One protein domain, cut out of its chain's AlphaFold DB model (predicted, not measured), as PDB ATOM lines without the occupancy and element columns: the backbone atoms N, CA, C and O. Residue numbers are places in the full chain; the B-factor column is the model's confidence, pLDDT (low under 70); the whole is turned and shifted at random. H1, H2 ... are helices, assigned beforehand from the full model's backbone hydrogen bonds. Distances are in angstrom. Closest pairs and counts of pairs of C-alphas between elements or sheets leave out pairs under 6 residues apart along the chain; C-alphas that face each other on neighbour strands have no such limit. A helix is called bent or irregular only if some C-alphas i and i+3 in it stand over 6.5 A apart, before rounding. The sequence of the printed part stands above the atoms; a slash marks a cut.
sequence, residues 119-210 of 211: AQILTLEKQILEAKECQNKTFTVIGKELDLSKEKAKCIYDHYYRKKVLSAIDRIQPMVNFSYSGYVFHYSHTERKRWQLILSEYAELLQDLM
ATOM      1  N   ALA A 119     -55.568  -3.492  44.139       97.00
ATOM      2  CA  ALA A 119     -55.046  -2.656  45.220       97.00
ATOM      3  C   ALA A 119     -54.844  -3.438  46.533       97.00
ATOM      4  O   ALA A 119     -53.852  -3.232  47.239       97.00
ATOM      5  N   GLN A 120     -55.751  -4.366  46.855       97.31
ATOM      6  CA  GLN A 120     -55.592  -5.256  48.007       97.31
ATOM      7  C   GLN A 120     -54.440  -6.239  47.789       97.31
ATOM      8  O   GLN A 120     -53.654  -6.447  48.708       97.31
ATOM      9  N   ILE A 121     -54.290  -6.793  46.582       97.00
ATOM     10  CA  ILE A 121     -53.163  -7.673  46.239       97.00
ATOM     11  C   ILE A 121     -51.829  -6.940  46.391       97.00
ATOM     12  O   ILE A 121     -50.925  -7.486  47.013       97.00
ATOM     13  N   LEU A 122     -51.714  -5.699  45.912       96.69
ATOM     14  CA  LEU A 122     -50.504  -4.885  46.082       96.69
ATOM     15  C   LEU A 122     -50.200  -4.583  47.556       96.69
ATOM     16  O   LEU A 122     -49.041  -4.567  47.968       96.69
ATOM     17  N   THR A 123     -51.234  -4.357  48.367       98.06
ATOM     18  CA  THR A 123     -51.072  -4.147  49.813       98.06
ATOM     19  C   THR A 123     -50.571  -5.419  50.499       98.06
ATOM     20  O   THR A 123     -49.601  -5.370  51.256       98.06
ATOM     21  N   LEU A 124     -51.183  -6.564  50.183       98.25
ATOM     22  CA  LEU A 124     -50.770  -7.873  50.683       98.25
ATOM     23  C   LEU A 124     -49.342  -8.214  50.242       98.25
ATOM     24  O   LEU A 124     -48.564  -8.694  51.055       98.25
ATOM     25  N   GLU A 125     -48.973  -7.931  48.990       98.31
ATOM     26  CA  GLU A 125     -47.623  -8.143  48.453       98.31
ATOM     27  C   GLU A 125     -46.568  -7.445  49.323       98.31
ATOM     28  O   GLU A 125     -45.639  -8.099  49.798       98.31
ATOM     29  N   LYS A 126     -46.771  -6.159  49.647       97.69
ATOM     30  CA  LYS A 126     -45.878  -5.389  50.531       97.69
ATOM     31  C   LYS A 126     -45.787  -5.982  51.938       97.69
ATOM     32  O   LYS A 126     -44.690  -6.152  52.463       97.69
ATOM     33  N   GLN A 127     -46.926  -6.326  52.542       98.44
ATOM     34  CA  GLN A 127     -46.966  -6.923  53.884       98.44
ATOM     35  C   GLN A 127     -46.262  -8.285  53.930       98.44
ATOM     36  O   GLN A 127     -45.547  -8.587  54.885       98.44
ATOM     37  N   ILE A 128     -46.442  -9.103  52.890       98.56
ATOM     38  CA  ILE A 128     -45.818 -10.422  52.773       98.56
ATOM     39  C   ILE A 128     -44.303 -10.284  52.599       98.56
ATOM     40  O   ILE A 128     -43.565 -11.032  53.240       98.56
ATOM     41  N   LEU A 129     -43.835  -9.347  51.768       97.62
ATOM     42  CA  LEU A 129     -42.405  -9.084  51.585       97.62
ATOM     43  C   LEU A 129     -41.751  -8.641  52.893       97.62
ATOM     44  O   LEU A 129     -40.790  -9.271  53.319       97.62
ATOM     45  N   GLU A 130     -42.321  -7.653  53.581       98.00
ATOM     46  CA  GLU A 130     -41.830  -7.180  54.881       98.00
ATOM     47  C   GLU A 130     -41.758  -8.327  55.908       98.00
ATOM     48  O   GLU A 130     -40.726  -8.584  56.533       98.00
ATOM     49  N   ALA A 131     -42.836  -9.103  56.032       98.31
ATOM     50  CA  ALA A 131     -42.885 -10.229  56.956       98.31
ATOM     51  C   ALA A 131     -41.885 -11.345  56.595       98.31
ATOM     52  O   ALA A 131     -41.328 -12.002  57.482       98.31
ATOM     53  N   LYS A 132     -41.652 -11.595  55.302       97.56
ATOM     54  CA  LYS A 132     -40.785 -12.680  54.831       97.56
ATOM     55  C   LYS A 132     -39.306 -12.304  54.837       97.56
ATOM     56  O   LYS A 132     -38.499 -13.163  55.207       97.56
ATOM     57  N   GLU A 133     -38.979 -11.093  54.400       95.44
ATOM     58  CA  GLU A 133     -37.619 -10.606  54.159       95.44
ATOM     59  C   GLU A 133     -37.031  -9.923  55.399       95.44
ATOM     60  O   GLU A 133     -35.905 -10.241  55.771       95.44
ATOM     61  N   CYS A 134     -37.802  -9.073  56.088       96.12
ATOM     62  CA  CYS A 134     -37.327  -8.322  57.258       96.12
ATOM     63  C   CYS A 134     -37.550  -9.095  58.565       96.12
ATOM     64  O   CYS A 134     -36.684  -9.130  59.437       96.12
ATOM     65  N   GLN A 135     -38.703  -9.758  58.699       97.19
ATOM     66  CA  GLN A 135     -39.096 -10.444  59.943       97.19
ATOM     67  C   GLN A 135     -38.850 -11.962  59.908       97.19
ATOM     68  O   GLN A 135     -39.074 -12.655  60.899       97.19
ATOM     69  N   ASN A 136     -38.411 -12.497  58.763       96.50
ATOM     70  CA  ASN A 136     -38.136 -13.918  58.534       96.50
ATOM     71  C   ASN A 136     -39.283 -14.878  58.931       96.50
ATOM     72  O   ASN A 136     -39.054 -16.034  59.300       96.50
ATOM     73  N   LYS A 137     -40.542 -14.440  58.819       98.19
ATOM     74  CA  LYS A 137     -41.704 -15.293  59.100       98.19
ATOM     75  C   LYS A 137     -41.840 -16.408  58.058       98.19
ATOM     76  O   LYS A 137     -41.336 -16.327  56.928       98.19
ATOM     77  N   THR A 138     -42.523 -17.488  58.436       98.12
ATOM     78  CA  THR A 138     -42.903 -18.567  57.507       98.12
ATOM     79  C   THR A 138     -44.212 -18.214  56.800       98.12
ATOM     80  O   THR A 138     -45.056 -17.531  57.372       98.12
ATOM     81  N   PHE A 139     -44.442 -18.726  55.585       98.00
ATOM     82  CA  PHE A 139     -45.701 -18.474  54.862       98.00
ATOM     83  C   PHE A 139     -46.947 -18.980  55.598       98.00
ATOM     84  O   PHE A 139     -48.031 -18.456  55.385       98.00
ATOM     85  N   THR A 140     -46.807 -19.977  56.475       96.88
ATOM     86  CA  THR A 140     -47.910 -20.429  57.331       96.88
ATOM     87  C   THR A 140     -48.296 -19.370  58.356       96.88
ATOM     88  O   THR A 140     -49.481 -19.105  58.524       96.88
ATOM     89  N   VAL A 141     -47.313 -18.738  59.007       97.94
ATOM     90  CA  VAL A 141     -47.570 -17.643  59.955       97.94
ATOM     91  C   VAL A 141     -48.128 -16.428  59.220       97.94
ATOM     92  O   VAL A 141     -49.163 -15.912  59.620       97.94
ATOM     93  N   ILE A 142     -47.501 -16.035  58.107       98.31
ATOM     94  CA  ILE A 142     -47.945 -14.896  57.287       98.31
ATOM     95  C   ILE A 142     -49.382 -15.106  56.793       98.31
ATOM     96  O   ILE A 142     -50.209 -14.212  56.917       98.31
ATOM     97  N   GLY A 143     -49.694 -16.297  56.267       97.44
ATOM     98  CA  GLY A 143     -51.043 -16.632  55.818       97.44
ATOM     99  C   GLY A 143     -52.067 -16.486  56.942       97.44
ATOM    100  O   GLY A 143     -53.077 -15.823  56.759       97.44
ATOM    101  N   LYS A 144     -51.771 -17.005  58.139       96.06
ATOM    102  CA  LYS A 144     -52.666 -16.864  59.295       96.06
ATOM    103  C   LYS A 144     -52.881 -15.401  59.706       96.06
ATOM    104  O   LYS A 144     -54.009 -15.021  59.983       96.06
ATOM    105  N   GLU A 145     -51.823 -14.595  59.761       97.38
ATOM    106  CA  GLU A 145     -51.907 -13.176  60.152       97.38
ATOM    107  C   GLU A 145     -52.691 -12.324  59.145       97.38
ATOM    108  O   GLU A 145     -53.360 -11.373  59.539       97.38
ATOM    109  N   LEU A 146     -52.614 -12.665  57.856       97.12
ATOM    110  CA  LEU A 146     -53.274 -11.937  56.766       97.12
ATOM    111  C   LEU A 146     -54.603 -12.564  56.326       97.12
ATOM    112  O   LEU A 146     -55.182 -12.128  55.327       97.12
ATOM    113  N   ASP A 147     -55.066 -13.589  57.043       96.75
ATOM    114  CA  ASP A 147     -56.245 -14.375  56.693       96.75
ATOM    115  C   ASP A 147     -56.201 -14.867  55.229       96.75
ATOM    116  O   ASP A 147     -57.033 -14.536  54.385       96.75
ATOM    117  N   LEU A 148     -55.140 -15.603  54.902       97.31
ATOM    118  CA  LEU A 148     -54.860 -16.233  53.613       97.31
ATOM    119  C   LEU A 148     -54.369 -17.667  53.828       97.31
ATOM    120  O   LEU A 148     -53.808 -18.021  54.868       97.31
ATOM    121  N   SER A 149     -54.500 -18.512  52.806       96.94
ATOM    122  CA  SER A 149     -53.813 -19.801  52.828       96.94
ATOM    123  C   SER A 149     -52.301 -19.567  52.728       96.94
ATOM    124  O   SER A 149     -51.832 -18.579  52.147       96.94
ATOM    125  N   LYS A 150     -51.503 -20.504  53.252       96.75
ATOM    126  CA  LYS A 150     -50.043 -20.440  53.078       96.75
ATOM    127  C   LYS A 150     -49.661 -20.461  51.593       96.75
ATOM    128  O   LYS A 150     -48.681 -19.830  51.204       96.75
ATOM    129  N   GLU A 151     -50.421 -21.187  50.767       97.25
ATOM    130  CA  GLU A 151     -50.216 -21.264  49.323       97.25
ATOM    131  C   GLU A 151     -50.487 -19.918  48.649       97.25
ATOM    132  O   GLU A 151     -49.680 -19.501  47.822       97.25
ATOM    133  N   LYS A 152     -51.542 -19.196  49.047       97.94
ATOM    134  CA  LYS A 152     -51.853 -17.866  48.512       97.94
ATOM    135  C   LYS A 152     -50.799 -16.839  48.897       97.94
ATOM    136  O   LYS A 152     -50.331 -16.105  48.029       97.94
ATOM    137  N   ALA A 153     -50.372 -16.828  50.161       98.31
ATOM    138  CA  ALA A 153     -49.293 -15.952  50.617       98.31
ATOM    139  C   ALA A 153     -47.991 -16.208  49.833       98.31
ATOM    140  O   ALA A 153     -47.353 -15.273  49.348       98.31
ATOM    141  N   LYS A 154     -47.629 -17.484  49.636       98.06
ATOM    142  CA  LYS A 154     -46.474 -17.869  48.814       98.06
ATOM    143  C   LYS A 154     -46.651 -17.478  47.343       98.06
ATOM    144  O   LYS A 154     -45.696 -17.016  46.734       98.06
ATOM    145  N   CYS A 155     -47.844 -17.656  46.774       97.44
ATOM    146  CA  CYS A 155     -48.141 -17.300  45.386       97.44
ATOM    147  C   CYS A 155     -47.925 -15.802  45.138       97.44
ATOM    148  O   CYS A 155     -47.235 -15.441  44.189       97.44
ATOM    149  N   ILE A 156     -48.435 -14.938  46.025       98.12
ATOM    150  CA  ILE A 156     -48.244 -13.483  45.924       98.12
ATOM    151  C   ILE A 156     -46.748 -13.131  45.990       98.12
ATOM    152  O   ILE A 156     -46.246 -12.403  45.137       98.12
ATOM    153  N   TYR A 157     -46.016 -13.712  46.945       98.19
ATOM    154  CA  TYR A 157     -44.569 -13.516  47.080       98.19
ATOM    155  C   TYR A 157     -43.781 -13.958  45.836       98.19
ATOM    156  O   TYR A 157     -42.928 -13.228  45.333       98.19
ATOM    157  N   ASP A 158     -44.065 -15.154  45.315       97.44
ATOM    158  CA  ASP A 158     -43.396 -15.670  44.120       97.44
ATOM    159  C   ASP A 158     -43.729 -14.815  42.892       97.44
ATOM    160  O   ASP A 158     -42.862 -14.580  42.051       97.44
ATOM    161  N   HIS A 159     -44.965 -14.320  42.790       96.81
ATOM    162  CA  HIS A 159     -45.403 -13.476  41.685       96.81
ATOM    163  C   HIS A 159     -44.650 -12.140  41.641       96.81
ATOM    164  O   HIS A 159     -44.252 -11.714  40.555       96.81
ATOM    165  N   TYR A 160     -44.381 -11.528  42.797       96.94
ATOM    166  CA  TYR A 160     -43.534 -10.338  42.892       96.94
ATOM    167  C   TYR A 160     -42.146 -10.574  42.273       96.94
ATOM    168  O   TYR A 160     -41.748  -9.866  41.346       96.94
ATOM    169  N   TYR A 161     -41.430 -11.625  42.695       97.38
ATOM    170  CA  TYR A 161     -40.102 -11.915  42.138       97.38
ATOM    171  C   TYR A 161     -40.164 -12.361  40.680       97.38
ATOM    172  O   TYR A 161     -39.271 -12.033  39.903       97.38
ATOM    173  N   ARG A 162     -41.224 -13.066  40.276       96.50
ATOM    174  CA  ARG A 162     -41.426 -13.462  38.882       96.50
ATOM    175  C   ARG A 162     -41.506 -12.247  37.961       96.50
ATOM    176  O   ARG A 162     -40.892 -12.282  36.900       96.50
ATOM    177  N   LYS A 163     -42.222 -11.184  38.352       95.94
ATOM    178  CA  LYS A 163     -42.268  -9.928  37.578       95.94
ATOM    179  C   LYS A 163     -40.857  -9.381  37.365       95.94
ATOM    180  O   LYS A 163     -40.466  -9.163  36.224       95.94
ATOM    181  N   LYS A 164     -40.068  -9.268  38.441       96.31
ATOM    182  CA  LYS A 164     -38.680  -8.775  38.380       96.31
ATOM    183  C   LYS A 164     -37.783  -9.638  37.492       96.31
ATOM    184  O   LYS A 164     -37.058  -9.114  36.652       96.31
ATOM    185  N   VAL A 165     -37.873 -10.962  37.633       97.38
ATOM    186  CA  VAL A 165     -37.115 -11.923  36.817       97.38
ATOM    187  C   VAL A 165     -37.444 -11.772  35.334       97.38
ATOM    188  O   VAL A 165     -36.527 -11.709  34.523       97.38
ATOM    189  N   LEU A 166     -38.727 -11.698  34.968       97.25
ATOM    190  CA  LEU A 166     -39.134 -11.564  33.567       97.25
ATOM    191  C   LEU A 166     -38.685 -10.222  32.975       97.25
ATOM    192  O   LEU A 166     -38.063 -10.217  31.919       97.25
ATOM    193  N   SER A 167     -38.887  -9.113  33.693       96.94
ATOM    194  CA  SER A 167     -38.422  -7.792  33.250       96.94
ATOM    195  C   SER A 167     -36.902  -7.733  33.062       96.94
ATOM    196  O   SER A 167     -36.417  -7.140  32.101       96.94
ATOM    197  N   ALA A 168     -36.133  -8.379  33.939       97.12
ATOM    198  CA  ALA A 168     -34.684  -8.447  33.789       97.12
ATOM    199  C   ALA A 168     -34.244  -9.344  32.627       97.12
ATOM    200  O   ALA A 168     -33.305  -8.996  31.914       97.12
ATOM    201  N   ILE A 169     -34.927 -10.473  32.401       97.00
ATOM    202  CA  ILE A 169     -34.680 -11.326  31.234       97.00
ATOM    203  C   ILE A 169     -34.891 -10.531  29.946       97.00
ATOM    204  O   ILE A 169     -34.013 -10.563  29.088       97.00
ATOM    205  N   ASP A 170     -35.989  -9.785  29.831       96.31
ATOM    206  CA  ASP A 170     -36.291  -8.989  28.635       96.31
ATOM    207  C   ASP A 170     -35.203  -7.939  28.345       96.31
ATOM    208  O   ASP A 170     -34.899  -7.657  27.185       96.31
ATOM    209  N   ARG A 171     -34.562  -7.404  29.393       95.81
ATOM    210  CA  ARG A 171     -33.481  -6.416  29.275       95.81
ATOM    211  C   ARG A 171     -32.117  -7.030  28.954       95.81
ATOM    212  O   ARG A 171     -31.369  -6.453  28.173       95.81
ATOM    213  N   ILE A 172     -31.783  -8.172  29.554       96.94
ATOM    214  CA  ILE A 172     -30.444  -8.785  29.467       96.94
ATOM    215  C   ILE A 172     -30.327  -9.732  28.270       96.94
ATOM    216  O   ILE A 172     -29.275  -9.797  27.638       96.94
ATOM    217  N   GLN A 173     -31.396 -10.451  27.915       96.88
ATOM    218  CA  GLN A 173     -31.390 -11.446  26.836       96.88
ATOM    219  C   GLN A 173     -30.860 -10.907  25.489       96.88
ATOM    220  O   GLN A 173     -30.149 -11.661  24.823       96.88
ATOM    221  N   PRO A 174     -31.136  -9.652  25.074       97.00
ATOM    222  CA  PRO A 174     -30.571  -9.085  23.844       97.00
ATOM    223  C   PRO A 174     -29.078  -8.726  23.932       97.00
ATOM    224  O   PRO A 174     -28.445  -8.512  22.903       97.00
ATOM    225  N   MET A 175     -28.520  -8.620  25.141       96.31
ATOM    226  CA  MET A 175     -27.137  -8.185  25.387       96.31
ATOM    227  C   MET A 175     -26.142  -9.348  25.441       96.31
ATOM    228  O   MET A 175     -24.933  -9.126  25.464       96.31
ATOM    229  N   VAL A 176     -26.636 -10.586  25.471       96.19
ATOM    230  CA  VAL A 176     -25.816 -11.793  25.589       96.19
ATOM    231  C   VAL A 176     -26.018 -12.719  24.392       96.19
ATOM    232  O   VAL A 176     -27.060 -12.720  23.744       96.19
ATOM    233  N   ASN A 177     -25.020 -13.552  24.102       96.06
ATOM    234  CA  ASN A 177     -25.015 -14.468  22.955       96.06
ATOM    235  C   ASN A 177     -25.497 -15.897  23.292       96.06
ATOM    236  O   ASN A 177     -25.224 -16.833  22.542       96.06
ATOM    237  N   PHE A 178     -26.206 -16.079  24.409       96.12
ATOM    238  CA  PHE A 178     -26.753 -17.364  24.858       96.12
ATOM    239  C   PHE A 178     -28.194 -17.212  25.369       96.12
ATOM    240  O   PHE A 178     -28.705 -16.105  25.528       96.12
ATOM    241  N   SER A 179     -28.881 -18.329  25.639       97.12
ATOM    242  CA  SER A 179     -30.221 -18.294  26.243       97.12
ATOM    243  C   SER A 179     -30.129 -17.906  27.721       97.12
ATOM    244  O   SER A 179     -29.960 -18.761  28.593       97.12
ATOM    245  N   TYR A 180     -30.248 -16.608  28.002       97.25
ATOM    246  CA  TYR A 180     -30.225 -16.081  29.361       97.25
ATOM    247  C   TYR A 180     -31.433 -16.558  30.162       97.25
ATOM    248  O   TYR A 180     -31.297 -17.001  31.299       97.25
ATOM    249  N   SER A 181     -32.613 -16.569  29.538       96.31
ATOM    250  CA  SER A 181     -33.807 -17.160  30.148       96.31
ATOM    251  C   SER A 181     -33.570 -18.629  30.524       96.31
ATOM    252  O   SER A 181     -33.793 -19.012  31.671       96.31
ATOM    253  N   GLY A 182     -33.044 -19.443  29.603       96.75
ATOM    254  CA  GLY A 182     -32.715 -20.845  29.856       96.75
ATOM    255  C   GLY A 182     -31.739 -21.028  31.019       96.75
ATOM    256  O   GLY A 182     -31.972 -21.893  31.866       96.75
ATOM    257  N   TYR A 183     -30.704 -20.190  31.092       96.75
ATOM    258  CA  TYR A 183     -29.732 -20.153  32.187       96.75
ATOM    259  C   TYR A 183     -30.393 -19.854  33.542       96.75
ATOM    260  O   TYR A 183     -30.296 -20.658  34.474       96.75
ATOM    261  N   VAL A 184     -31.159 -18.762  33.629       96.94
ATOM    262  CA  VAL A 184     -31.864 -18.349  34.852       96.94
ATOM    263  C   VAL A 184     -32.858 -19.423  35.316       96.94
ATOM    264  O   VAL A 184     -32.918 -19.755  36.503       96.94
ATOM    265  N   PHE A 185     -33.638 -20.004  34.399       95.94
ATOM    266  CA  PHE A 185     -34.644 -21.012  34.744       95.94
ATOM    267  C   PHE A 185     -34.037 -22.378  35.113       95.94
ATOM    268  O   PHE A 185     -34.655 -23.092  35.906       95.94
ATOM    269  N   HIS A 186     -32.842 -22.724  34.613       96.44
ATOM    270  CA  HIS A 186     -32.102 -23.923  35.041       96.44
ATOM    271  C   HIS A 186     -31.486 -23.777  36.433       96.44
ATOM    272  O   HIS A 186     -31.402 -24.765  37.161       96.44
ATOM    273  N   TYR A 187     -31.078 -22.568  36.822       96.06
ATOM    274  CA  TYR A 187     -30.402 -22.332  38.099       96.06
ATOM    275  C   TYR A 187     -31.265 -22.690  39.318       96.06
ATOM    276  O   TYR A 187     -30.782 -23.229  40.315       96.06
ATOM    277  N   SER A 188     -32.561 -22.375  39.276       95.38
ATOM    278  CA  SER A 188     -33.450 -22.631  40.405       95.38
ATOM    279  C   SER A 188     -34.909 -22.760  39.994       95.38
ATOM    280  O   SER A 188     -35.337 -22.189  38.996       95.38
ATOM    281  N   HIS A 189     -35.706 -23.439  40.822       91.69
ATOM    282  CA  HIS A 189     -37.168 -23.446  40.730       91.69
ATOM    283  C   HIS A 189     -37.845 -22.334  41.548       91.69
ATOM    284  O   HIS A 189     -39.060 -22.183  41.463       91.69
ATOM    285  N   THR A 190     -37.095 -21.566  42.347       94.31
ATOM    286  CA  THR A 190     -37.650 -20.487  43.182       94.31
ATOM    287  C   THR A 190     -37.367 -19.118  42.574       94.31
ATOM    288  O   THR A 190     -36.202 -18.796  42.334       94.31
ATOM    289  N   GLU A 191     -38.405 -18.297  42.404       95.19
ATOM    290  CA  GLU A 191     -38.303 -16.981  41.754       95.19
ATOM    291  C   GLU A 191     -37.350 -16.036  42.505       95.19
ATOM    292  O   GLU A 191     -36.514 -15.384  41.886       95.19
ATOM    293  N   ARG A 192     -37.356 -16.057  43.846       95.94
ATOM    294  CA  ARG A 192     -36.412 -15.272  44.662       95.94
ATOM    295  C   ARG A 192     -34.943 -15.605  44.370       95.94
ATOM    296  O   ARG A 192     -34.132 -14.701  44.219       95.94
ATOM    297  N   LYS A 193     -34.583 -16.892  44.272       96.75
ATOM    298  CA  LYS A 193     -33.190 -17.288  43.979       96.75
ATOM    299  C   LYS A 193     -32.773 -16.908  42.563       96.75
ATOM    300  O   LYS A 193     -31.626 -16.539  42.356       96.75
ATOM    301  N   ARG A 194     -33.697 -16.979  41.599       97.56
ATOM    302  CA  ARG A 194     -33.458 -16.481  40.236       97.56
ATOM    303  C   ARG A 194     -33.175 -14.985  40.251       97.56
ATOM    304  O   ARG A 194     -32.221 -14.545  39.627       97.56
ATOM    305  N   TRP A 195     -33.954 -14.221  41.013       97.44
ATOM    306  CA  TRP A 195     -33.719 -12.790  41.176       97.44
ATOM    307  C   TRP A 195     -32.362 -12.481  41.823       97.44
ATOM    308  O   TRP A 195     -31.635 -11.621  41.339       97.44
ATOM    309  N   GLN A 196     -31.973 -13.226  42.862       96.38
ATOM    310  CA  GLN A 196     -30.660 -13.081  43.503       96.38
ATOM    311  C   GLN A 196     -29.495 -13.365  42.545       96.38
ATOM    312  O   GLN A 196     -28.520 -12.618  42.554       96.38
ATOM    313  N   LEU A 197     -29.609 -14.400  41.700       97.25
ATOM    314  CA  LEU A 197     -28.627 -14.683  40.648       97.25
ATOM    315  C   LEU A 197     -28.485 -13.487  39.701       97.25
ATOM    316  O   LEU A 197     -27.384 -12.982  39.500       97.25
ATOM    317  N   ILE A 198     -29.612 -13.007  39.172       96.88
ATOM    318  CA  ILE A 198     -29.646 -11.886  38.233       96.88
ATOM    319  C   ILE A 198     -28.978 -10.645  38.845       96.88
ATOM    320  O   ILE A 198     -28.151 -10.016  38.190       96.88
ATOM    321  N   LEU A 199     -29.294 -10.307  40.100       96.31
ATOM    322  CA  LEU A 199     -28.674  -9.170  40.783       96.31
ATOM    323  C   LEU A 199     -27.168  -9.351  40.985       96.31
ATOM    324  O   LEU A 199     -26.426  -8.385  40.855       96.31
ATOM    325  N   SER A 200     -26.700 -10.567  41.271       96.06
ATOM    326  CA  SER A 200     -25.264 -10.809  41.461       96.06
ATOM    327  C   SER A 200     -24.430 -10.593  40.194       96.06
ATOM    328  O   SER A 200     -23.241 -10.308  40.299       96.06
ATOM    329  N   GLU A 201     -25.051 -10.695  39.016       95.25
ATOM    330  CA  GLU A 201     -24.371 -10.593  37.719       95.25
ATOM    331  C   GLU A 201     -24.654  -9.265  36.992       95.25
ATOM    332  O   GLU A 201     -23.796  -8.776  36.263       95.25
ATOM    333  N   TYR A 202     -25.836  -8.667  37.192       94.62
ATOM    334  CA  TYR A 202     -26.326  -7.536  36.390       94.62
ATOM    335  C   TYR A 202     -26.987  -6.415  37.213       94.62
ATOM    336  O   TYR A 202     -27.806  -5.675  36.670       94.62
ATOM    337  N   ALA A 203     -26.660  -6.252  38.503       92.81
ATOM    338  CA  ALA A 203     -27.253  -5.208  39.357       92.81
ATOM    339  C   ALA A 203     -27.242  -3.803  38.722       92.81
ATOM    340  O   ALA A 203     -28.240  -3.086  38.789       92.81
ATOM    341  N   GLU A 204     -26.147  -3.418  38.059       91.44
ATOM    342  CA  GLU A 204     -26.006  -2.094  37.433       91.44
ATOM    343  C   GLU A 204     -27.035  -1.834  36.326       91.44
ATOM    344  O   GLU A 204     -27.467  -0.701  36.129       91.44
ATOM    345  N   LEU A 205     -27.483  -2.883  35.631       88.62
ATOM    346  CA  LEU A 205     -28.484  -2.777  34.571       88.62
ATOM    347  C   LEU A 205     -29.917  -2.747  35.106       88.62
ATOM    348  O   LEU A 205     -30.836  -2.596  34.311       88.62
ATOM    349  N   LEU A 206     -30.126  -2.946  36.407       92.56
ATOM    350  CA  LEU A 206     -31.444  -3.236  36.978       92.56
ATOM    351  C   LEU A 206     -31.775  -2.358  38.186       92.56
ATOM    352  O   LEU A 206     -32.663  -2.710  38.958       92.56
ATOM    353  N   GLN A 207     -31.083  -1.226  38.352       87.81
ATOM    354  CA  GLN A 207     -31.281  -0.317  39.487       87.81
ATOM    355  C   GLN A 207     -32.742   0.125  39.645       87.81
ATOM    356  O   GLN A 207     -33.229   0.225  40.761       87.81
ATOM    357  N   ASP A 208     -33.466   0.322  38.541       87.69
ATOM    358  CA  ASP A 208     -34.890   0.683  38.533       87.69
ATOM    359  C   ASP A 208     -35.833  -0.457  38.959       87.69
ATOM    360  O   ASP A 208     -36.985  -0.210  39.310       87.69
ATOM    361  N   LEU A 209     -35.356  -1.704  38.935       84.75
ATOM    362  CA  LEU A 209     -36.088  -2.889  39.390       84.75
ATOM    363  C   LEU A 209     -35.692  -3.312  40.812       84.75
ATOM    364  O   LEU A 209     -36.244  -4.281  41.348       84.75
ATOM    365  N   MET A 210     -34.721  -2.634  41.418       81.25
ATOM    366  CA  MET A 210     -34.376  -2.784  42.827       81.25
ATOM    367  C   MET A 210     -35.324  -1.888  43.635       81.25
ATOM    368  O   MET A 210     -35.529  -0.735  43.268       81.25
TER     369      MET A 210
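AT A GLANCE: This is residues 119 to 210 of the 211 residues of an uncharacterized protein of Hungatella hathewayi WAL-18680 (UniProt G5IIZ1). Look first for one long helix, H3, which runs as a spine through an elongated model, with a separate pair of helices at each end part of it: H1 and H2 on its first turns, H4 and H5 on its later part. H1 crosses the spine nearly at a right angle, while H4 folds back from its far end, H5 then crosses residues 158 to 168 of the spine at a steep tilt, and the last turns of H5 double back after a sharp kink. The printed part has 92 residues with five named helices, in the order H1, H2, H3, H4, H5, and no named strand; its class is all helix. It is only just compact, close to loose, with a radius of gyration of the C-alphas of 14.5 A and spans of 46 by 25 by 22 A.

IN THESE COORDINATES: Find C-alpha 150 at (-50.043, -20.440, 53.078); from there H3, residues 150 to 175, runs 38.0 A to C-alpha 175 at (-27.137, -8.185, 25.387). It has a kink of 26 degrees near residue 169 and is only just irregular, with C-alphas 171 and 174 6.7 A apart. Before it come H1, residues 119 to 134 and 22.2 A long, and H2, residues 139 to 145. After it come H4, residues 180 to 187, and H5, residues 191 to 209, whose first and last C-alphas are 14.5 A apart. H5 ends at C-alpha 209, at (-36.088, -2.889, 39.390); it has a kink of 127 degrees near residue 203 and is irregular, with C-alphas 201 and 204 8.7 A apart.

HOW THE PARTS SIT: Begin at H3, the hub, which touches the other four helices. With its residues 153 to 160 alone it touches H1, about perpendicular at 89 degrees; the closest C-alphas are those of Glu 125 and Ile 156, 5.9 A apart. With residues 150 to 154 alone it touches H2, closest at the C-alphas of Thr 140 and Lys 150, 4.8 A. Look at residues 158 to 168 for its touch with H5, a steep tilt of 48 degrees, the same way; the C-alphas of Tyr 161 and Glu 191 are closest, 5.4 A. H3 and H4 form a helical hairpin, closest at the C-alphas of Gln 173 and Tyr 180, 5.4 A. H4 and H5 form another, at a tilt of 36 degrees, only just steep, with the C-alphas of Val 184 and Arg 194 closest, 5.9 A. H1 touches H2 with its residues 128 to 132 alone, closest at the C-alphas of Ile 128 and Ile 142, 6.7 A. Both H1 and H2 are apart from H4 and H5. In H1, H2 and H4 every O i to N i+4 pair is within hydrogen-bond range; in H3 20 of 22 are, in H5 10 of 15.

THE WHOLE: The two C-alphas farthest apart are those of Asp 147 and Asn 177, 46.0 A. The printed part has no cut, and its four links are tight. The mean pLDDT of the printed part is 96.2, and no printed residue is under 70.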